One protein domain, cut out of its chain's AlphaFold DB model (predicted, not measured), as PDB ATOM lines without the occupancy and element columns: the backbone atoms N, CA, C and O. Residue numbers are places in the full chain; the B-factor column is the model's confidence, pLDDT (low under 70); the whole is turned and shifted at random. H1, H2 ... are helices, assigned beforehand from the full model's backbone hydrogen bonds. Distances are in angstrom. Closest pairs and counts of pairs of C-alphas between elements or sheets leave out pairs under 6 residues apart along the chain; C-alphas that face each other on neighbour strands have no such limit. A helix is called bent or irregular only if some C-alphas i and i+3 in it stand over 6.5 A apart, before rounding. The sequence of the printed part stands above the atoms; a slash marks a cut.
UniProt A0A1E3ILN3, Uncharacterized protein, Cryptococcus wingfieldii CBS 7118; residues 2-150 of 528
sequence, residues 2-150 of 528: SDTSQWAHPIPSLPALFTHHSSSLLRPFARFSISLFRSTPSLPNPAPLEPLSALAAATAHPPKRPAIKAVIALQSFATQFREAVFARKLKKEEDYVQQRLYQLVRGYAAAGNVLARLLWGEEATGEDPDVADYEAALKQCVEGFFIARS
ATOM      1  N   SER A   2     -11.348  15.959 -31.159       48.97
ATOM      2  CA  SER A   2     -10.528  14.753 -31.000       48.97
ATOM      3  C   SER A   2     -10.940  14.038 -29.714       48.97
ATOM      4  O   SER A   2     -11.145  14.675 -28.681       48.97
ATOM      5  N   ASP A   3     -11.131  12.725 -29.791       64.88
ATOM      6  CA  ASP A   3     -11.487  11.911 -28.637       64.88
ATOM      7  C   ASP A   3     -10.278  11.828 -27.694       64.88
ATOM      8  O   ASP A   3      -9.253  11.225 -28.015       64.88
ATOM      9  N   THR A   4     -10.380  12.483 -26.535       71.50
ATOM     10  CA  THR A   4      -9.285  12.672 -25.569       71.50
ATOM     11  C   THR A   4      -8.817  11.377 -24.899       71.50
ATOM     12  O   THR A   4      -7.914  11.429 -24.072       71.50
ATOM     13  N   SER A   5      -9.409  10.229 -25.244       81.44
ATOM     14  CA  SER A   5      -9.164   8.925 -24.607       81.44
ATOM     15  C   SER A   5      -8.438   7.923 -25.512       81.44
ATOM     16  O   SER A   5      -8.090   6.833 -25.065       81.44
ATOM     17  N   GLN A   6      -8.178   8.271 -26.781       86.19
ATOM     18  CA  GLN A   6      -7.551   7.359 -27.752       86.19
ATOM     19  C   GLN A   6      -6.139   6.908 -27.352       86.19
ATOM     20  O   GLN A   6      -5.697   5.837 -27.762       86.19
ATOM     21  N   TRP A   7      -5.460   7.673 -26.494       91.19
ATOM     22  CA  TRP A   7      -4.130   7.350 -25.974       91.19
ATOM     23  C   TRP A   7      -4.076   6.021 -25.201       91.19
ATOM     24  O   TRP A   7      -3.006   5.429 -25.108       91.19
ATOM     25  N   ALA A   8      -5.201   5.535 -24.660       89.25
ATOM     26  CA  ALA A   8      -5.258   4.269 -23.926       89.25
ATOM     27  C   ALA A   8      -5.459   3.043 -24.837       89.25
ATOM     28  O   ALA A   8      -5.365   1.909 -24.368       89.25
ATOM     29  N   HIS A   9      -5.737   3.238 -26.132       88.56
ATOM     30  CA  HIS A   9      -5.952   2.144 -27.087       88.56
ATOM     31  C   HIS A   9      -4.733   1.219 -27.264       88.56
ATOM     32  O   HIS A   9      -4.937   0.004 -27.293       88.56
ATOM     33  N   PRO A  10      -3.491   1.737 -27.361       90.31
ATOM     34  CA  PRO A  10      -2.306   0.903 -27.562       90.31
ATOM     35  C   PRO A  10      -1.944   0.037 -26.352       90.31
ATOM     36  O   PRO A  10      -1.174  -0.900 -26.498       90.31
ATOM     37  N   ILE A  11      -2.478   0.330 -25.160       91.81
ATOM     38  CA  ILE A  11      -2.172  -0.433 -23.945       91.81
ATOM     39  C   ILE A  11      -2.675  -1.877 -24.127       91.81
ATOM     40  O   ILE A  11      -3.881  -2.067 -24.331       91.81
ATOM     41  N   PRO A  12      -1.816  -2.907 -24.035       90.00
ATOM     42  CA  PRO A  12      -2.253  -4.294 -24.145       90.00
ATOM     43  C   PRO A  12      -3.302  -4.631 -23.080       90.00
ATOM     44  O   PRO A  12      -3.283  -4.107 -21.974       90.00
ATOM     45  N   SER A  13      -4.274  -5.470 -23.422       86.31
ATOM     46  CA  SER A  13      -5.247  -5.998 -22.447       86.31
ATOM     47  C   SER A  13      -5.008  -7.470 -22.146       86.31
ATOM     48  O   SER A  13      -5.780  -8.054 -21.394       86.31
ATOM     49  N   LEU A  14      -3.941  -8.056 -22.707       85.25
ATOM     50  CA  LEU A  14      -3.592  -9.463 -22.546       85.25
ATOM     51  C   LEU A  14      -4.747 -10.410 -22.939       85.25
ATOM     52  O   LEU A  14      -5.072 -11.318 -22.174       85.25
ATOM     53  N   PRO A  15      -5.455 -10.199 -24.070       77.19
ATOM     54  CA  PRO A  15      -6.667 -10.955 -24.367       77.19
ATOM     55  C   PRO A  15      -6.368 -12.443 -24.579       77.19
ATOM     56  O   PRO A  15      -5.321 -12.811 -25.099       77.19
ATOM     57  N   ALA A  16      -7.339 -13.284 -24.214       70.69
ATOM     58  CA  ALA A  16      -7.356 -14.722 -24.503       70.69
ATOM     59  C   ALA A  16      -6.197 -15.564 -23.924       70.69
ATOM     60  O   ALA A  16      -6.019 -16.693 -24.363       70.69
ATOM     61  N   LEU A  17      -5.476 -15.081 -22.910       77.19
ATOM     62  CA  LEU A  17      -4.473 -15.888 -22.203       77.19
ATOM     63  C   LEU A  17      -5.108 -16.887 -21.221       77.19
ATOM     64  O   LEU A  17      -6.112 -16.572 -20.571       77.19
ATOM     65  N   PHE A  18      -4.493 -18.064 -21.070       80.75
ATOM     66  CA  PHE A  18      -4.794 -19.075 -20.047       80.75
ATOM     67  C   PHE A  18      -6.267 -19.481 -20.003       80.75
ATOM     68  O   PHE A  18      -6.879 -19.638 -18.937       80.75
ATOM     69  N   THR A  19      -6.874 -19.652 -21.179       73.44
ATOM     70  CA  THR A  19      -8.321 -19.894 -21.292       73.44
ATOM     71  C   THR A  19      -8.772 -21.172 -20.576       73.44
ATOM     72  O   THR A  19      -9.918 -21.228 -20.118       73.44
ATOM     73  N   HIS A  20      -7.872 -22.145 -20.407       71.00
ATOM     74  CA  HIS A  20      -8.088 -23.399 -19.680       71.00
ATOM     75  C   HIS A  20      -8.058 -23.240 -18.151       71.00
ATOM     76  O   HIS A  20      -8.709 -24.006 -17.441       71.00
ATOM     77  N   HIS A  21      -7.372 -22.214 -17.642       66.88
ATOM     78  CA  HIS A  21      -7.234 -21.936 -16.206       66.88
ATOM     79  C   HIS A  21      -8.283 -20.951 -15.689       66.88
ATOM     80  O   HIS A  21      -8.519 -20.844 -14.483       66.88
ATOM     81  N   SER A  22      -8.972 -20.257 -16.599       56.50
ATOM     82  CA  SER A  22     -10.164 -19.483 -16.266       56.50
ATOM     83  C   SER A  22     -11.302 -20.433 -15.871       56.50
ATOM     84  O   SER A  22     -11.907 -21.096 -16.712       56.50
ATOM     85  N   SER A  23     -11.603 -20.531 -14.573       45.28
ATOM     86  CA  SER A  23     -12.700 -21.368 -14.081       45.28
ATOM     87  C   SER A  23     -14.010 -21.017 -14.798       45.28
ATOM     88  O   SER A  23     -14.524 -19.902 -14.674       45.28
ATOM     89  N   SER A  24     -14.565 -22.003 -15.513       41.53
ATOM     90  CA  SER A  24     -15.821 -21.964 -16.283       41.53
ATOM     91  C   SER A  24     -17.042 -21.435 -15.513       41.53
ATOM     92  O   SER A  24     -18.067 -21.137 -16.122       41.53
ATOM     93  N   LEU A  25     -16.959 -21.298 -14.188       43.62
ATOM     94  CA  LEU A  25     -18.053 -20.825 -13.342       43.62
ATOM     95  C   LEU A  25     -18.274 -19.302 -13.401       43.62
ATOM     96  O   LEU A  25     -19.316 -18.836 -12.953       43.62
ATOM     97  N   LEU A  26     -17.356 -18.529 -13.998       45.31
ATOM     98  CA  LEU A  26     -17.510 -17.071 -14.159       45.31
ATOM     99  C   LEU A  26     -17.719 -16.611 -15.613       45.31
ATOM    100  O   LEU A  26     -18.030 -15.444 -15.848       45.31
ATOM    101  N   ARG A  27     -17.636 -17.514 -16.603       41.09
ATOM    102  CA  ARG A  27     -17.898 -17.167 -18.014       41.09
ATOM    103  C   ARG A  27     -19.341 -16.735 -18.321       41.09
ATOM    104  O   ARG A  27     -19.478 -15.869 -19.188       41.09
ATOM    105  N   PRO A  28     -20.410 -17.214 -17.651       38.41
ATOM    106  CA  PRO A  28     -21.738 -16.662 -17.911       38.41
ATOM    107  C   PRO A  28     -21.863 -15.221 -17.394       38.41
ATOM    108  O   PRO A  28     -22.550 -14.413 -18.005       38.41
ATOM    109  N   PHE A  29     -21.152 -14.846 -16.327       40.38
ATOM    110  CA  PHE A  29     -21.318 -13.527 -15.706       40.38
ATOM    111  C   PHE A  29     -20.515 -12.409 -16.384       40.38
ATOM    112  O   PHE A  29     -20.893 -11.249 -16.272       40.38
ATOM    113  N   ALA A  30     -19.476 -12.734 -17.162       38.19
ATOM    114  CA  ALA A  30     -18.759 -11.743 -17.973       38.19
ATOM    115  C   ALA A  30     -19.532 -11.320 -19.242       38.19
ATOM    116  O   ALA A  30     -19.328 -10.223 -19.752       38.19
ATOM    117  N   ARG A  31     -20.441 -12.170 -19.752       39.94
ATOM    118  CA  ARG A  31     -21.317 -11.848 -20.901       39.94
ATOM    119  C   ARG A  31     -22.748 -11.476 -20.503       39.94
ATOM    120  O   ARG A  31     -23.450 -10.868 -21.304       39.94
ATOM    121  N   PHE A  32     -23.152 -11.761 -19.266       40.19
ATOM    122  CA  PHE A  32     -24.401 -11.289 -18.669       40.19
ATOM    123  C   PHE A  32     -24.134 -10.314 -17.517       40.19
ATOM    124  O   PHE A  32     -24.609 -10.501 -16.400       40.19
ATOM    125  N   SER A  33     -23.458  -9.198 -17.810       34.06
ATOM    126  CA  SER A  33     -23.809  -7.946 -17.134       34.06
ATOM    127  C   SER A  33     -25.176  -7.515 -17.668       34.06
ATOM    128  O   SER A  33     -25.280  -6.668 -18.556       34.06
ATOM    129  N   ILE A  34     -26.245  -8.132 -17.157       40.38
ATOM    130  CA  ILE A  34     -27.594  -7.571 -17.256       40.38
ATOM    131  C   ILE A  34     -27.576  -6.321 -16.374       40.38
ATOM    132  O   ILE A  34     -27.855  -6.345 -15.177       40.38
ATOM    133  N   SER A  35     -27.151  -5.226 -16.996       38.03
ATOM    134  CA  SER A  35     -27.157  -3.876 -16.461       38.03
ATOM    135  C   SER A  35     -28.598  -3.420 -16.248       38.03
ATOM    136  O   SER A  35     -29.174  -2.749 -17.100       38.03
ATOM    137  N   LEU A  36     -29.171  -3.750 -15.091       43.59
ATOM    138  CA  LEU A  36     -30.268  -2.965 -14.512       43.59
ATOM    139  C   LEU A  36     -29.753  -1.742 -13.733       43.59
ATOM    140  O   LEU A  36     -30.529  -0.850 -13.412       43.59
ATOM    141  N   PHE A  37     -28.435  -1.624 -13.546       49.22
ATOM    142  CA  PHE A  37     -27.772  -0.406 -13.087       49.22
ATOM    143  C   PHE A  37     -26.511  -0.195 -13.933       49.22
ATOM    144  O   PHE A  37     -25.529  -0.912 -13.779       49.22
ATOM    145  N   ARG A  38     -26.537   0.754 -14.881       44.22
ATOM    146  CA  ARG A  38     -25.336   1.182 -15.623       44.22
ATOM    147  C   ARG A  38     -24.394   1.914 -14.660       44.22
ATOM    148  O   ARG A  38     -24.378   3.142 -14.630       44.22
ATOM    149  N   SER A  39     -23.619   1.185 -13.864       60.06
ATOM    150  CA  SER A  39     -22.439   1.763 -13.226       60.06
ATOM    151  C   SER A  39     -21.399   2.001 -14.314       60.06
ATOM    152  O   SER A  39     -20.982   1.063 -14.997       60.06
ATOM    153  N   THR A  40     -21.002   3.253 -14.516       69.50
ATOM    154  CA  THR A  40     -19.833   3.577 -15.334       69.50
ATOM    155  C   THR A  40     -18.616   2.829 -14.775       69.50
ATOM    156  O   THR A  40     -18.424   2.842 -13.556       69.50
ATOM    157  N   PRO A  41     -17.809   2.150 -15.613       79.94
ATOM    158  CA  PRO A  41     -16.683   1.368 -15.119       79.94
ATOM    159  C   PRO A  41     -15.718   2.266 -14.339       79.94
ATOM    160  O   PRO A  41     -15.299   3.334 -14.801       79.94
ATOM    161  N   SER A  42     -15.424   1.860 -13.105       87.12
ATOM    162  CA  SER A  42     -14.491   2.548 -12.220       87.12
ATOM    163  C   SER A  42     -13.055   2.163 -12.550       87.12
ATOM    164  O   SER A  42     -12.799   1.094 -13.097       87.12
ATOM    165  N   LEU A  43     -12.099   3.008 -12.160       89.56
ATOM    166  CA  LEU A  43     -10.693   2.626 -12.241       89.56
ATOM    167  C   LEU A  43     -10.428   1.403 -11.349       89.56
ATOM    168  O   LEU A  43     -10.969   1.344 -10.240       89.56
ATOM    169  N   PRO A  44      -9.599   0.449 -11.802       91.31
ATOM    170  CA  PRO A  44      -9.385  -0.804 -11.091       91.31
ATOM    171  C   PRO A  44      -8.660  -0.591  -9.757       91.31
ATOM    172  O   PRO A  44      -7.883   0.352  -9.588       91.31
ATOM    173  N   ASN A  45      -8.901  -1.477  -8.790       90.25
ATOM    174  CA  ASN A  45      -8.142  -1.534  -7.538       90.25
ATOM    175  C   ASN A  45      -6.778  -2.206  -7.803       90.25
ATOM    176  O   ASN A  45      -6.780  -3.248  -8.452       90.25
ATOM    177  N   PRO A  46      -5.635  -1.661  -7.337       91.38
ATOM    178  CA  PRO A  46      -4.322  -2.294  -7.504       91.38
ATOM    179  C   PRO A  46      -4.079  -3.530  -6.627       91.38
ATOM    180  O   PRO A  46      -3.207  -4.319  -6.966       91.38
ATOM    181  N   ALA A  47      -4.849  -3.750  -5.554       91.81
ATOM    182  CA  ALA A  47      -4.645  -4.878  -4.632       91.81
ATOM    183  C   ALA A  47      -4.485  -6.274  -5.296       91.81
ATOM    184  O   ALA A  47      -3.677  -7.068  -4.815       91.81
ATOM    185  N   PRO A  48      -5.177  -6.609  -6.407       90.94
ATOM    186  CA  PRO A  48      -4.977  -7.875  -7.115       90.94
ATOM    187  C   PRO A  48      -3.596  -8.051  -7.773       90.94
ATOM    188  O   PRO A  48      -3.278  -9.168  -8.172       90.94
ATOM    189  N   LEU A  49      -2.789  -6.989  -7.903       91.12
ATOM    190  CA  LEU A  49      -1.431  -7.031  -8.467       91.12
ATOM    191  C   LEU A  49      -0.348  -7.327  -7.415       91.12
ATOM    192  O   LEU A  49       0.789  -7.638  -7.776       91.12
ATOM    193  N   GLU A  50      -0.673  -7.266  -6.121       91.06
ATOM    194  CA  GLU A  50       0.288  -7.535  -5.041       91.06
ATOM    195  C   GLU A  50       0.892  -8.950  -5.105       91.06
ATOM    196  O   GLU A  50       2.116  -9.072  -5.022       91.06
ATOM    197  N   PRO A  51       0.114 -10.028  -5.358       91.44
ATOM    198  CA  PRO A  51       0.685 -11.368  -5.508       91.44
ATOM    199  C   PRO A  51       1.696 -11.462  -6.654       91.44
ATOM    200  O   PRO A  51       2.684 -12.182  -6.545       91.44
ATOM    201  N   LEU A  52       1.468 -10.724  -7.746       91.12
ATOM    202  CA  LEU A  52       2.379 -10.694  -8.887       91.12
ATOM    203  C   LEU A  52       3.714 -10.044  -8.510       91.12
ATOM    204  O   LEU A  52       4.774 -10.569  -8.838       91.12
ATOM    205  N   SER A  53       3.651  -8.931  -7.777       88.38
ATOM    206  CA  SER A  53       4.838  -8.230  -7.280       88.38
ATOM    207  C   SER A  53       5.638  -9.101  -6.307       88.38
ATOM    208  O   SER A  53       6.861  -9.162  -6.404       88.38
ATOM    209  N   ALA A  54       4.954  -9.824  -5.414       88.06
ATOM    210  CA  ALA A  54       5.588 -10.748  -4.477       88.06
ATOM    211  C   ALA A  54       6.293 -11.914  -5.192       88.06
ATOM    212  O   ALA A  54       7.425 -12.253  -4.852       88.06
ATOM    213  N   LEU A  55       5.658 -12.496  -6.216       89.31
ATOM    214  CA  LEU A  55       6.254 -13.565  -7.024       89.31
ATOM    215  C   LEU A  55       7.481 -13.084  -7.805       89.31
ATOM    216  O   LEU A  55       8.497 -13.775  -7.829       89.31
ATOM    217  N   ALA A  56       7.408 -11.899  -8.414       86.75
ATOM    218  CA  ALA A  56       8.532 -11.318  -9.144       86.75
ATOM    219  C   ALA A  56       9.721 -10.996  -8.223       86.75
ATOM    220  O   ALA A  56      10.872 -11.126  -8.634       86.75
ATOM    221  N   ALA A  57       9.449 -10.604  -6.975       82.44
ATOM    222  CA  ALA A  57      10.481 -10.305  -5.990       82.44
ATOM    223  C   ALA A  57      11.161 -11.561  -5.421       82.44
ATOM    224  O   ALA A  57      12.287 -11.458  -4.936       82.44
ATOM    225  N   ALA A  58      10.513 -12.728  -5.447       82.62
ATOM    226  CA  ALA A  58      11.065 -13.965  -4.901       82.62
ATOM    227  C   ALA A  58      12.216 -14.515  -5.763       82.62
ATOM    228  O   ALA A  58      12.115 -14.566  -6.986       82.62
ATOM    229  N   THR A  59      13.294 -14.990  -5.133       75.19
ATOM    230  CA  THR A  59      14.434 -15.628  -5.827       75.19
ATOM    231  C   THR A  59      14.126 -17.050  -6.290       75.19
ATOM    232  O   THR A  59      14.641 -17.488  -7.314       75.19
ATOM    233  N   ALA A  60      13.253 -17.756  -5.569       79.31
ATOM    234  CA  ALA A  60      12.814 -19.110  -5.899       79.31
ATOM    235  C   ALA A  60      11.908 -19.122  -7.132       79.31
ATOM    236  O   ALA A  60      11.097 -18.202  -7.292       79.31
ATOM    237  N   HIS A  61      12.056 -20.133  -7.996       82.50
ATOM    238  CA  HIS A  61      11.276 -20.275  -9.228       82.50
ATOM    239  C   HIS A  61       9.764 -20.169  -8.938       82.50
ATOM    240  O   HIS A  61       9.275 -20.752  -7.963       82.50
ATOM    241  N   PRO A  62       9.005 -19.375  -9.717       85.75
ATOM    242  CA  PRO A  62       7.622 -19.086  -9.380       85.75
ATOM    243  C   PRO A  62       6.734 -20.327  -9.583       85.75
ATOM    244  O   PRO A  62       6.759 -20.940 -10.649       85.75
ATOM    245  N   PRO A  63       5.873 -20.688  -8.614       89.31
ATOM    246  CA  PRO A  63       4.932 -21.783  -8.803       89.31
ATOM    247  C   PRO A  63       3.909 -21.443  -9.903       89.31
ATOM    248  O   PRO A  63       3.238 -20.408  -9.844       89.31
ATOM    249  N   LYS A  64       3.739 -22.358 -10.873       89.31
ATOM    250  CA  LYS A  64       2.936 -22.159 -12.102       89.31
ATOM    251  C   LYS A  64       1.516 -21.646 -11.843       89.31
ATOM    252  O   LYS A  64       1.124 -20.596 -12.340       89.31
ATOM    253  N   ARG A  65       0.729 -22.349 -11.017       89.94
ATOM    254  CA  ARG A  65      -0.682 -21.986 -10.749       89.94
ATOM    255  C   ARG A  65      -0.836 -20.585 -10.127       89.94
ATOM    256  O   ARG A  65      -1.650 -19.811 -10.634       89.94
ATOM    257  N   PRO A  66      -0.102 -20.224  -9.052       92.12
ATOM    258  CA  PRO A  66      -0.096 -18.856  -8.536       92.12
ATOM    259  C   PRO A  66       0.337 -17.812  -9.568       92.12
ATOM    260  O   PRO A  66      -0.304 -16.766  -9.651       92.12
ATOM    261  N   ALA A  67       1.363 -18.105 -10.372       91.44
ATOM    262  CA  ALA A  67       1.840 -17.204 -11.414       91.44
ATOM    263  C   ALA A  67       0.769 -16.938 -12.484       91.44
ATOM    264  O   ALA A  67       0.430 -15.781 -12.726       91.44
ATOM    265  N   ILE A  68       0.147 -17.985 -13.035       92.12
ATOM    266  CA  ILE A  68      -0.956 -17.869 -14.005       92.12
ATOM    267  C   ILE A  68      -2.095 -17.019 -13.429       92.12
ATOM    268  O   ILE A  68      -2.566 -16.077 -14.067       92.12
ATOM    269  N   LYS A  69      -2.517 -17.291 -12.186       92.62
ATOM    270  CA  LYS A  69      -3.583 -16.520 -11.526       92.62
ATOM    271  C   LYS A  69      -3.217 -15.038 -11.382       92.62
ATOM    272  O   LYS A  69      -4.082 -14.180 -11.555       92.62
ATOM    273  N   ALA A  70      -1.961 -14.738 -11.066       92.75
ATOM    274  CA  ALA A  70      -1.466 -13.373 -10.937       92.75
ATOM    275  C   ALA A  70      -1.414 -12.643 -12.295       92.75
ATOM    276  O   ALA A  70      -1.801 -11.477 -12.378       92.75
ATOM    277  N   VAL A  71      -1.042 -13.332 -13.380       94.12
ATOM    278  CA  VAL A  71      -1.074 -12.771 -14.745       94.12
ATOM    279  C   VAL A  71      -2.516 -12.529 -15.222       94.12
ATOM    280  O   VAL A  71      -2.805 -11.478 -15.793       94.12
ATOM    281  N   ILE A  72      -3.463 -13.418 -14.902       92.88
ATOM    282  CA  ILE A  72      -4.902 -13.199 -15.165       92.88
ATOM    283  C   ILE A  72      -5.436 -11.975 -14.389       92.88
ATOM    284  O   ILE A  72      -6.295 -11.232 -14.881       92.88
ATOM    285  N   ALA A  73      -4.928 -11.720 -13.180       92.56
ATOM    286  CA  ALA A  73      -5.278 -10.514 -12.430       92.56
ATOM    287  C   ALA A  73      -4.763  -9.240 -13.125       92.56
ATOM    288  O   ALA A  73      -5.506  -8.260 -13.214       92.56
ATOM    289  N   LEU A  74      -3.548  -9.271 -13.690       95.44
ATOM    290  CA  LEU A  74      -3.011  -8.179 -14.511       95.44
ATOM    291  C   LEU A  74      -3.847  -7.939 -15.774       95.44
ATOM    292  O   LEU A  74      -4.200  -6.796 -16.057       95.44
ATOM    293  N   GLN A  75      -4.229  -9.000 -16.487       94.31
ATOM    294  CA  GLN A  75      -5.143  -8.931 -17.634       94.31
ATOM    295  C   GLN A  75      -6.455  -8.222 -17.261       94.31
ATOM    296  O   GLN A  75      -6.899  -7.292 -17.943       94.31
ATOM    297  N   SER A  76      -7.058  -8.627 -16.139       91.50
ATOM    298  CA  SER A  76      -8.303  -8.037 -15.635       91.50
ATOM    299  C   SER A  76      -8.125  -6.558 -15.283       91.50
ATOM    300  O   SER A  76      -8.969  -5.733 -15.632       91.50
ATOM    301  N   PHE A  77      -7.008  -6.208 -14.642       94.06
ATOM    302  CA  PHE A  77      -6.667  -4.831 -14.290       94.06
ATOM    303  C   PHE A  77      -6.483  -3.953 -15.539       94.06
ATOM    304  O   PHE A  77      -7.091  -2.888 -15.631       94.06
ATOM    305  N   ALA A  78      -5.696  -4.404 -16.521       94.81
ATOM    306  CA  ALA A  78      -5.435  -3.670 -17.761       94.81
ATOM    307  C   ALA A  78      -6.720  -3.436 -18.573       94.81
ATOM    308  O   ALA A  78      -6.964  -2.329 -19.063       94.81
ATOM    309  N   THR A  79      -7.578  -4.456 -18.655       92.62
ATOM    310  CA  THR A  79      -8.879  -4.376 -19.336       92.62
ATOM    311  C   THR A  79      -9.794  -3.355 -18.662       92.62
ATOM    312  O   THR A  79     -10.253  -2.415 -19.315       92.62
ATOM    313  N   GLN A  80      -9.988  -3.462 -17.342       92.44
ATOM    314  CA  GLN A  80     -10.821  -2.523 -16.581       92.44
ATOM    315  C   GLN A  80     -10.284  -1.090 -16.645       92.44
ATOM    316  O   GLN A  80     -11.062  -0.142 -16.745       92.44
ATOM    317  N   PHE A  81      -8.960  -0.914 -16.616       94.19
ATOM    318  CA  PHE A  81      -8.334   0.396 -16.767       94.19
ATOM    319  C   PHE A  81      -8.713   1.044 -18.103       94.19
ATOM    320  O   PHE A  81      -9.194   2.179 -18.115       94.19
ATOM    321  N   ARG A  82      -8.563   0.317 -19.218       93.19
ATOM    322  CA  ARG A  82      -8.930   0.810 -20.553       93.19
ATOM    323  C   ARG A  82     -10.410   1.164 -20.636       93.19
ATOM    324  O   ARG A  82     -10.750   2.266 -21.058       93.19
ATOM    325  N   GLU A  83     -11.286   0.258 -20.207       91.50
ATOM    326  CA  GLU A  83     -12.737   0.475 -20.226       91.50
ATOM    327  C   GLU A  83     -13.148   1.706 -19.411       91.50
ATOM    328  O   GLU A  83     -13.947   2.519 -19.880       91.50
ATOM    329  N   ALA A  84     -12.564   1.891 -18.223       91.44
ATOM    330  CA  ALA A  84     -12.815   3.053 -17.378       91.44
ATOM    331  C   ALA A  84     -12.359   4.363 -18.038       91.44
ATOM    332  O   ALA A  84     -13.102   5.347 -18.001       91.44
ATOM    333  N   VAL A  85     -11.176   4.380 -18.667       92.50
ATOM    334  CA  VAL A  85     -10.662   5.555 -19.392       92.50
ATOM    335  C   VAL A  85     -11.603   5.943 -20.530       92.50
ATOM    336  O   VAL A  85     -12.012   7.101 -20.599       92.50
ATOM    337  N   PHE A  86     -12.019   4.986 -21.365       91.06
ATOM    338  CA  PHE A  86     -12.922   5.257 -22.486       91.06
ATOM    339  C   PHE A  86     -14.319   5.684 -22.029       91.06
ATOM    340  O   PHE A  86     -14.852   6.685 -22.510       91.06
ATOM    341  N   ALA A  87     -14.918   4.966 -21.077       89.94
ATOM    342  CA  ALA A  87     -16.285   5.241 -20.642       89.94
ATOM    343  C   ALA A  87     -16.414   6.583 -19.910       89.94
ATOM    344  O   ALA A  87     -17.447   7.246 -20.010       89.94
ATOM    345  N   ARG A  88     -15.376   6.984 -19.167       90.50
ATOM    346  CA  ARG A  88     -15.369   8.220 -18.372       90.50
ATOM    347  C   ARG A  88     -14.631   9.378 -19.048       90.50
ATOM    348  O   ARG A  88     -14.619  10.470 -18.491       90.50
ATOM    349  N   LYS A  89     -14.059   9.154 -20.235       90.62
ATOM    350  CA  LYS A  89     -13.255  10.119 -21.000       90.62
ATOM    351  C   LYS A  89     -12.101  10.727 -20.197       90.62
ATOM    352  O   LYS A  89     -11.870  11.936 -20.249       90.62
ATOM    353  N   LEU A  90     -11.422   9.885 -19.418       92.12
ATOM    354  CA  LEU A  90     -10.359  10.317 -18.509       92.12
ATOM    355  C   LEU A  90      -9.140  10.795 -19.294       92.12
ATOM    356  O   LEU A  90      -8.736  10.179 -20.286       92.12
ATOM    357  N   LYS A  91      -8.532  11.884 -18.833       92.19
ATOM    358  CA  LYS A  91      -7.308  12.407 -19.435       92.19
ATOM    359  C   LYS A  91      -6.084  11.700 -18.869       92.19
ATOM    360  O   LYS A  91      -6.029  11.376 -17.684       92.19
ATOM    361  N   LYS A  92      -5.075  11.512 -19.720       91.44
ATOM    362  CA  LYS A  92      -3.782  10.918 -19.353       91.44
ATOM    363  C   LYS A  92      -3.147  11.657 -18.174       91.44
ATOM    364  O   LYS A  92      -2.537  11.031 -17.317       91.44
ATOM    365  N   GLU A  93      -3.290  12.978 -18.128       91.31
ATOM    366  CA  GLU A  93      -2.613  13.850 -17.171       91.31
ATOM    367  C   GLU A  93      -3.252  13.848 -15.778       91.31
ATOM    368  O   GLU A  93      -2.717  14.495 -14.890       91.31
ATOM    369  N   GLU A  94      -4.373  13.166 -15.546       93.19
ATOM    370  CA  GLU A  94      -5.028  13.132 -14.232       93.19
ATOM    371  C   GLU A  94      -4.225  12.283 -13.225       93.19
ATOM    372  O   GLU A  94      -3.798  11.174 -13.543       93.19
ATOM    373  N   ASP A  95      -4.037  12.765 -11.988       93.31
ATOM    374  CA  ASP A  95      -3.153  12.117 -10.995       93.31
ATOM    375  C   ASP A  95      -3.552  10.670 -10.683       93.31
ATOM    376  O   ASP A  95      -2.708   9.780 -10.604       93.31
ATOM    377  N   TYR A  96      -4.851  10.398 -10.558       92.75
ATOM    378  CA  TYR A  96      -5.339   9.041 -10.321       92.75
ATOM    379  C   TYR A  96      -5.168   8.126 -11.545       92.75
ATOM    380  O   TYR A  96      -5.030   6.913 -11.379       92.75
ATOM    381  N   VAL A  97      -5.154   8.676 -12.768       94.56
ATOM    382  CA  VAL A  97      -4.851   7.921 -13.997       94.56
ATOM    383  C   VAL A  97      -3.365   7.597 -14.026       94.56
ATOM    384  O   VAL A  97      -3.009   6.440 -14.228       94.56
ATOM    385  N   GLN A  98      -2.511   8.578 -13.728       95.25
ATOM    386  CA  GLN A  98      -1.064   8.398 -13.600       95.25
ATOM    387  C   GLN A  98      -0.710   7.361 -12.529       95.25
ATOM    388  O   GLN A  98       0.110   6.481 -12.778       95.25
ATOM    389  N   GLN A  99      -1.392   7.368 -11.381       94.62
ATOM    390  CA  GLN A  99      -1.196   6.356 -10.343       94.62
ATOM    391  C   GLN A  99      -1.555   4.946 -10.840       94.62
ATOM    392  O   GLN A  99      -0.875   3.980 -10.505       94.62
ATOM    393  N   ARG A 100      -2.621   4.793 -11.635       95.50
ATOM    394  CA  ARG A 100      -3.009   3.486 -12.195       95.50
ATOM    395  C   ARG A 100      -2.109   3.045 -13.342       95.50
ATOM    396  O   ARG A 100      -1.794   1.862 -13.406       95.50
ATOM    397  N   LEU A 101      -1.639   3.972 -14.173       95.31
ATOM    398  CA  LEU A 101      -0.595   3.707 -15.163       95.31
ATOM    399  C   LEU A 101       0.692   3.238 -14.492       95.31
ATOM    400  O   LEU A 101       1.275   2.260 -14.937       95.31
ATOM    401  N   TYR A 102       1.090   3.867 -13.387       94.62
ATOM    402  CA  TYR A 102       2.274   3.463 -12.636       94.62
ATOM    403  C   TYR A 102       2.158   2.012 -12.146       94.62
ATOM    404  O   TYR A 102       3.066   1.214 -12.355       94.62
ATOM    405  N   GLN A 103       1.006   1.636 -11.579       94.81
ATOM    406  CA  GLN A 103       0.750   0.247 -11.170       94.81
ATOM    407  C   GLN A 103       0.700  -0.717 -12.359       94.81
ATOM    408  O   GLN A 103       1.110  -1.868 -12.237       94.81
ATOM    409  N   LEU A 104       0.233  -0.254 -13.519       95.38
ATOM    410  CA  LEU A 104       0.204  -1.051 -14.737       95.38
ATOM    411  C   LEU A 104       1.618  -1.325 -15.277       95.38
ATOM    412  O   LEU A 104       1.916  -2.467 -15.610       95.38
ATOM    413  N   VAL A 105       2.499  -0.317 -15.303       94.88
ATOM    414  CA  VAL A 105       3.918  -0.480 -15.678       94.88
ATOM    415  C   VAL A 105       4.606  -1.471 -14.742       94.88
ATOM    416  O   VAL A 105       5.234  -2.419 -15.212       94.88
ATOM    417  N   ARG A 106       4.416  -1.312 -13.423       92.88
ATOM    418  CA  ARG A 106       4.921  -2.255 -12.415       92.88
ATOM    419  C   ARG A 106       4.404  -3.673 -12.649       92.88
ATOM    420  O   ARG A 106       5.175  -4.625 -12.590       92.88
ATOM    421  N   GLY A 107       3.108  -3.805 -12.926       93.75
ATOM    422  CA  GLY A 107       2.461  -5.079 -13.218       93.75
ATOM    423  C   GLY A 107       3.062  -5.771 -14.439       93.75
ATOM    424  O   GLY A 107       3.392  -6.949 -14.358       93.75
ATOM    425  N   TYR A 108       3.278  -5.043 -15.539       96.06
ATOM    426  CA  TYR A 108       3.927  -5.592 -16.733       96.06
ATOM    427  C   TYR A 108       5.364  -6.036 -16.478       96.06
ATOM    428  O   TYR A 108       5.730  -7.135 -16.886       96.06
ATOM    429  N   ALA A 109       6.161  -5.232 -15.770       92.75
ATOM    430  CA  ALA A 109       7.528  -5.609 -15.420       92.75
ATOM    431  C   ALA A 109       7.561  -6.867 -14.530       92.75
ATOM    432  O   ALA A 109       8.339  -7.790 -14.775       92.75
ATOM    433  N   ALA A 110       6.680  -6.939 -13.527       91.75
ATOM    434  CA  ALA A 110       6.577  -8.089 -12.634       91.75
ATOM    435  C   ALA A 110       6.122  -9.359 -13.375       91.75
ATOM    436  O   ALA A 110       6.734 -10.415 -13.213       91.75
ATOM    437  N   ALA A 111       5.099  -9.258 -14.231       93.88
ATOM    438  CA  ALA A 111       4.666 -10.369 -15.078       93.88
ATOM    439  C   ALA A 111       5.762 -10.812 -16.044       93.88
ATOM    440  O   ALA A 111       6.008 -12.007 -16.146       93.88
ATOM    441  N   GLY A 112       6.453  -9.876 -16.699       92.75
ATOM    442  CA  GLY A 112       7.560 -10.190 -17.598       92.75
ATOM    443  C   GLY A 112       8.657 -10.998 -16.903       92.75
ATOM    444  O   GLY A 112       9.099 -12.010 -17.438       92.75
ATOM    445  N   ASN A 113       9.026 -10.623 -15.674       89.44
ATOM    446  CA  ASN A 113      10.013 -11.362 -14.882       89.44
ATOM    447  C   ASN A 113       9.526 -12.787 -14.563       89.44
ATOM    448  O   ASN A 113      10.223 -13.764 -14.835       89.44
ATOM    449  N   VAL A 114       8.304 -12.914 -14.036       91.06
ATOM    450  CA  VAL A 114       7.713 -14.215 -13.688       91.06
ATOM    451  C   VAL A 114       7.606 -15.126 -14.915       91.06
ATOM    452  O   VAL A 114       7.996 -16.287 -14.841       91.06
ATOM    453  N   LEU A 115       7.128 -14.604 -16.045       92.62
ATOM    454  CA  LEU A 115       6.950 -15.357 -17.287       92.62
ATOM    455  C   LEU A 115       8.286 -15.791 -17.896       92.62
ATOM    456  O   LEU A 115       8.423 -16.951 -18.268       92.62
ATOM    457  N   ALA A 116       9.291 -14.911 -17.930       90.38
ATOM    458  CA  ALA A 116      10.627 -15.270 -18.405       90.38
ATOM    459  C   ALA A 116      11.253 -16.391 -17.559       90.38
ATOM    460  O   ALA A 116      11.932 -17.272 -18.081       90.38
ATOM    461  N   ARG A 117      10.989 -16.399 -16.246       87.56
ATOM    462  CA  ARG A 117      11.459 -17.463 -15.351       87.56
ATOM    463  C   ARG A 117      10.703 -18.768 -15.546       87.56
ATOM    464  O   ARG A 117      11.346 -19.806 -15.492       87.56
ATOM    465  N   LEU A 118       9.392 -18.724 -15.793       88.62
ATOM    466  CA  LEU A 118       8.607 -19.913 -16.146       88.62
ATOM    467  C   LEU A 118       9.067 -20.537 -17.471       88.62
ATOM    468  O   LEU A 118       9.107 -21.758 -17.571       88.62
ATOM    469  N   LEU A 119       9.426 -19.707 -18.455       88.56
ATOM    470  CA  LEU A 119       9.903 -20.157 -19.764       88.56
ATOM    471  C   LEU A 119      11.336 -20.702 -19.719       88.56
ATOM    472  O   LEU A 119      11.613 -21.730 -20.329       88.56
ATOM    473  N   TRP A 120      12.250 -20.029 -19.010       86.31
ATOM    474  CA  TRP A 120      13.694 -20.261 -19.179       86.31
ATOM    475  C   TRP A 120      14.493 -20.478 -17.885       86.31
ATOM    476  O   TRP A 120      15.731 -20.417 -17.912       86.31
ATOM    477  N   GLY A 121      13.815 -20.657 -16.750       74.88
ATOM    478  CA  GLY A 121      14.444 -21.008 -15.476       74.88
ATOM    479  C   GLY A 121      14.947 -22.454 -15.453       74.88
ATOM    480  O   GLY A 121      14.477 -23.288 -16.215       74.88
ATOM    481  N   GLU A 122      15.879 -22.766 -14.552       67.00
ATOM    482  CA  GLU A 122      16.482 -24.111 -14.422       67.00
ATOM    483  C   GLU A 122      15.451 -25.215 -14.123       67.00
ATOM    484  O   GLU A 122      15.640 -26.369 -14.494       67.00
ATOM    485  N   GLU A 123      14.328 -24.846 -13.503       60.72
ATOM    486  CA  GLU A 123      13.198 -25.733 -13.200       60.72
ATOM    487  C   GLU A 123      12.136 -25.791 -14.319       60.72
ATOM    488  O   GLU A 123      11.065 -26.371 -14.126       60.72
ATOM    489  N   ALA A 124      12.396 -25.206 -15.495       61.25
ATOM    490  CA  ALA A 124      11.529 -25.337 -16.666       61.25
ATOM    491  C   ALA A 124      11.604 -26.777 -17.215       61.25
ATOM    492  O   ALA A 124      12.336 -27.088 -18.150       61.25
ATOM    493  N   THR A 125      10.882 -27.702 -16.580       52.31
ATOM    494  CA  THR A 125      10.864 -29.120 -16.954       52.31
ATOM    495  C   THR A 125       9.772 -29.427 -17.980       52.31
ATOM    496  O   THR A 125       8.598 -29.171 -17.697       52.31
ATOM    497  N   GLY A 126      10.143 -30.102 -19.076       55.88
ATOM    498  CA  GLY A 126       9.236 -30.807 -20.001       55.88
ATOM    499  C   GLY A 126       8.251 -29.930 -20.786       55.88
ATOM    500  O   GLY A 126       8.152 -28.729 -20.559       55.88
ATOM    501  N   GLU A 127       7.521 -30.550 -21.723       63.00
ATOM    502  CA  GLU A 127       6.475 -29.909 -22.537       63.00
ATOM    503  C   GLU A 127       5.347 -29.364 -21.641       63.00
ATOM    504  O   GLU A 127       4.400 -30.071 -21.287       63.00
ATOM    505  N   ASP A 128       5.463 -28.103 -21.225       75.56
ATOM    506  CA  ASP A 128       4.389 -27.394 -20.541       75.56
ATOM    507  C   ASP A 128       3.311 -27.010 -21.578       75.56
ATOM    508  O   ASP A 128       3.618 -26.335 -22.564       75.56
ATOM    509  N   PRO A 129       2.046 -27.438 -21.401       78.12
ATOM    510  CA  PRO A 129       0.981 -27.137 -22.358       78.12
ATOM    511  C   PRO A 129       0.691 -25.633 -22.489       78.12
ATOM    512  O   PRO A 129       0.080 -25.224 -23.473       78.12
ATOM    513  N   ASP A 130       1.120 -24.819 -21.520       84.06
ATOM    514  CA  ASP A 130       0.867 -23.380 -21.473       84.06
ATOM    515  C   ASP A 130       2.023 -22.538 -22.065       84.06
ATOM    516  O   ASP A 130       1.961 -21.310 -21.999       84.06
ATOM    517  N   VAL A 131       3.064 -23.141 -22.674       87.75
ATOM    518  CA  VAL A 131       4.222 -22.402 -23.246       87.75
ATOM    519  C   VAL A 131       3.787 -21.296 -24.203       87.75
ATOM    520  O   VAL A 131       4.212 -20.155 -24.042       87.75
ATOM    521  N   ALA A 132       2.889 -21.595 -25.143       88.81
ATOM    522  CA  ALA A 132       2.402 -20.603 -26.103       88.81
ATOM    523  C   ALA A 132       1.683 -19.425 -25.414       88.81
ATOM    524  O   ALA A 132       1.822 -18.273 -25.833       88.81
ATOM    525  N   ASP A 133       0.948 -19.695 -24.329       90.56
ATOM    526  CA  ASP A 133       0.296 -18.655 -23.533       90.56
ATOM    527  C   ASP A 133       1.332 -17.827 -22.757       90.56
ATOM    528  O   ASP A 133       1.202 -16.603 -22.693       90.56
ATOM    529  N   TYR A 134       2.387 -18.445 -22.210       92.00
ATOM    530  CA  TYR A 134       3.487 -17.714 -21.572       92.00
ATOM    531  C   TYR A 134       4.236 -16.827 -22.567       92.00
ATOM    532  O   TYR A 134       4.495 -15.661 -22.263       92.00
ATOM    533  N   GLU A 135       4.542 -17.341 -23.758       92.75
ATOM    534  CA  GLU A 135       5.221 -16.608 -24.824       92.75
ATOM    535  C   GLU A 135       4.402 -15.388 -25.276       92.75
ATOM    536  O   GLU A 135       4.905 -14.256 -25.329       92.75
ATOM    537  N   ALA A 136       3.108 -15.593 -25.538       92.56
ATOM    538  CA  ALA A 136       2.186 -14.527 -25.911       92.56
ATOM    539  C   ALA A 136       2.012 -13.495 -24.785       92.56
ATOM    540  O   ALA A 136       1.932 -12.290 -25.054       92.56
ATOM    541  N   ALA A 137       1.962 -13.944 -23.528       94.25
ATOM    542  CA  ALA A 137       1.866 -13.074 -22.364       94.25
ATOM    543  C   ALA A 137       3.133 -12.234 -22.178       94.25
ATOM    544  O   ALA A 137       3.034 -11.027 -21.953       94.25
ATOM    545  N   LEU A 138       4.317 -12.843 -22.296       95.38
ATOM    546  CA  LEU A 138       5.598 -12.174 -22.089       95.38
ATOM    547  C   LEU A 138       5.814 -11.093 -23.146       95.38
ATOM    548  O   LEU A 138       6.125  -9.957 -22.788       95.38
ATOM    549  N   LYS A 139       5.544 -11.396 -24.423       94.50
ATOM    550  CA  LYS A 139       5.618 -10.403 -25.504       94.50
ATOM    551  C   LYS A 139       4.736  -9.189 -25.216       94.50
ATOM    552  O   LYS A 139       5.208  -8.055 -25.239       94.50
ATOM    553  N   GLN A 140       3.477  -9.424 -24.859       94.19
ATOM    554  CA  GLN A 140       2.549  -8.344 -24.531       94.19
ATOM    555  C   GLN A 140       2.928  -7.588 -23.249       94.19
ATOM    556  O   GLN A 140       2.625  -6.403 -23.133       94.19
ATOM    557  N   CYS A 141       3.592  -8.234 -22.284       95.69
ATOM    558  CA  CYS A 141       4.116  -7.553 -21.100       95.69
ATOM    559  C   CYS A 141       5.298  -6.642 -21.446       95.69
ATOM    560  O   CYS A 141       5.351  -5.523 -20.943       95.69
ATOM    561  N   VAL A 142       6.204  -7.066 -22.333       95.75
ATOM    562  CA  VAL A 142       7.294  -6.214 -22.839       95.75
ATOM    563  C   VAL A 142       6.717  -4.996 -23.566       95.75
ATOM    564  O   VAL A 142       7.042  -3.861 -23.213       95.75
ATOM    565  N   GLU A 143       5.801  -5.201 -24.516       94.50
ATOM    566  CA  GLU A 143       5.122  -4.109 -25.233       94.50
ATOM    567  C   GLU A 143       4.374  -3.180 -24.265       94.50
ATOM    568  O   GLU A 143       4.518  -1.955 -24.303       94.50
ATOM    569  N   GLY A 144       3.600  -3.769 -23.352       94.81
ATOM    570  CA  GLY A 144       2.794  -3.051 -22.376       94.81
ATOM    571  C   GLY A 144       3.627  -2.215 -21.418       94.81
ATOM    572  O   GLY A 144       3.237  -1.083 -21.123       94.81
ATOM    573  N   PHE A 145       4.785  -2.719 -20.983       95.88
ATOM    574  CA  PHE A 145       5.734  -1.980 -20.155       95.88
ATOM    575  C   PHE A 145       6.178  -0.688 -20.846       95.88
ATOM    576  O   PHE A 145       6.006   0.393 -20.280       95.88
ATOM    577  N   PHE A 146       6.685  -0.770 -22.078       95.00
ATOM    578  CA  PHE A 146       7.191   0.408 -22.786       95.00
ATOM    579  C   PHE A 146       6.078   1.392 -23.156       95.00
ATOM    580  O   PHE A 146       6.237   2.601 -22.964       95.00
ATOM    581  N   ILE A 147       4.925   0.892 -23.615       94.50
ATOM    582  CA  ILE A 147       3.763   1.729 -23.935       94.50
ATOM    583  C   ILE A 147       3.290   2.462 -22.681       94.50
ATOM    584  O   ILE A 147       3.190   3.688 -22.690       94.50
ATOM    585  N   ALA A 148       3.037   1.748 -21.584       94.19
ATOM    586  CA  ALA A 148       2.549   2.365 -20.358       94.19
ATOM    587  C   ALA A 148       3.597   3.305 -19.730       94.19
ATOM    588  O   ALA A 148       3.219   4.379 -19.262       94.19
ATOM    589  N   ARG A 149       4.900   2.984 -19.806       93.12
ATOM    590  CA  ARG A 149       5.986   3.879 -19.365       93.12
ATOM    591  C   ARG A 149       5.994   5.181 -20.168       93.12
ATOM    592  O   ARG A 149       6.075   6.245 -19.568       93.12
ATOM    593  N   SER A 150       5.835   5.124 -21.494       92.06
ATOM    594  CA  SER A 150       5.756   6.327 -22.352       92.06
ATOM    595  C   SER A 150       4.556   7.231 -22.020       92.06
ATOM    596  O   SER A 150       4.506   8.421 -22.358       92.06
TER     597      SER A 150
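AT A GLANCE: This is residues 2 to 150 of the 528 residues of an uncharacterized protein of Cryptococcus wingfieldii CBS 7118 (UniProt A0A1E3ILN3). Four helices, H2 to H5, form an elongated up-and-down bundle, each running against the one before it, with H4 touching the other three. Residues 7 to 18 run lengthwise over the side of the bundle between H3 and H5, and residues 23 to 39, a thin loop with the tiny H1, stick out from it. The 149 printed residues hold five named helices, H1 to H5 in order, and no named strand; the class is all helix. The whole is compact, with a radius of gyration of the C-alphas of 16.0 A and spans of 49 by 36 by 24 A.

IN THESE COORDINATES: Begin at Ser 2; after 25 residues with no named element comes H1, residues 27 to 31, from C-alpha 27 at (-17.898, -17.167, -18.014). H2 is residues 47 to 57, 16.1 A long, and only just irregular: C-alphas 48 and 51 are 6.8 A apart. Find H3 at residues 64 to 88, 36.0 A, and H4 at 95 to 120, 37.4 A. H5, residues 131 to 150, runs 28.8 A to C-alpha 150 at (5.756, 6.327, -22.352).

HOW THE PARTS SIT: Start at H4, the hub. It touches H5 in a hairpin, at a shallow tilt of 33 degrees, only just short of steep; the closest C-alphas, of Tyr 108 and Cys 141, are 4.8 A apart. H3 and H4 form a hairpin at 28 degrees, with C-alphas of Val 71 and Ala 111 closest at 6.2 A. H2 touches residues 106 to 114 of H4 at a steep tilt of 42 degrees, closest at the C-alphas of Ala 56 and Ala 110, 5.1 A. H2 and H3 form a hairpin at 44 degrees, where residues 67 to 77 of H3 touch H2; the C-alphas of Leu 52 and Ala 70 are closest, at 5.1 A. H3 and H5 are near each other, and H1 touches no helix. Every O i to N i+4 pair is within hydrogen-bond range in H3, H4 and H5, against 5 of 7 in H2 and 0 of 1 in H1, where 0 of 2 O i to N i+3 pairs are.

THE WHOLE: Look at Leu 36 and Glu 122 for the two C-alphas farthest apart, 51.3 A. The printed part has no cut, and the link from H1 to H2 is long. The B-factor column shows pLDDT under 70 at residues 2 to 3, 21 to 40 and 122 to 127.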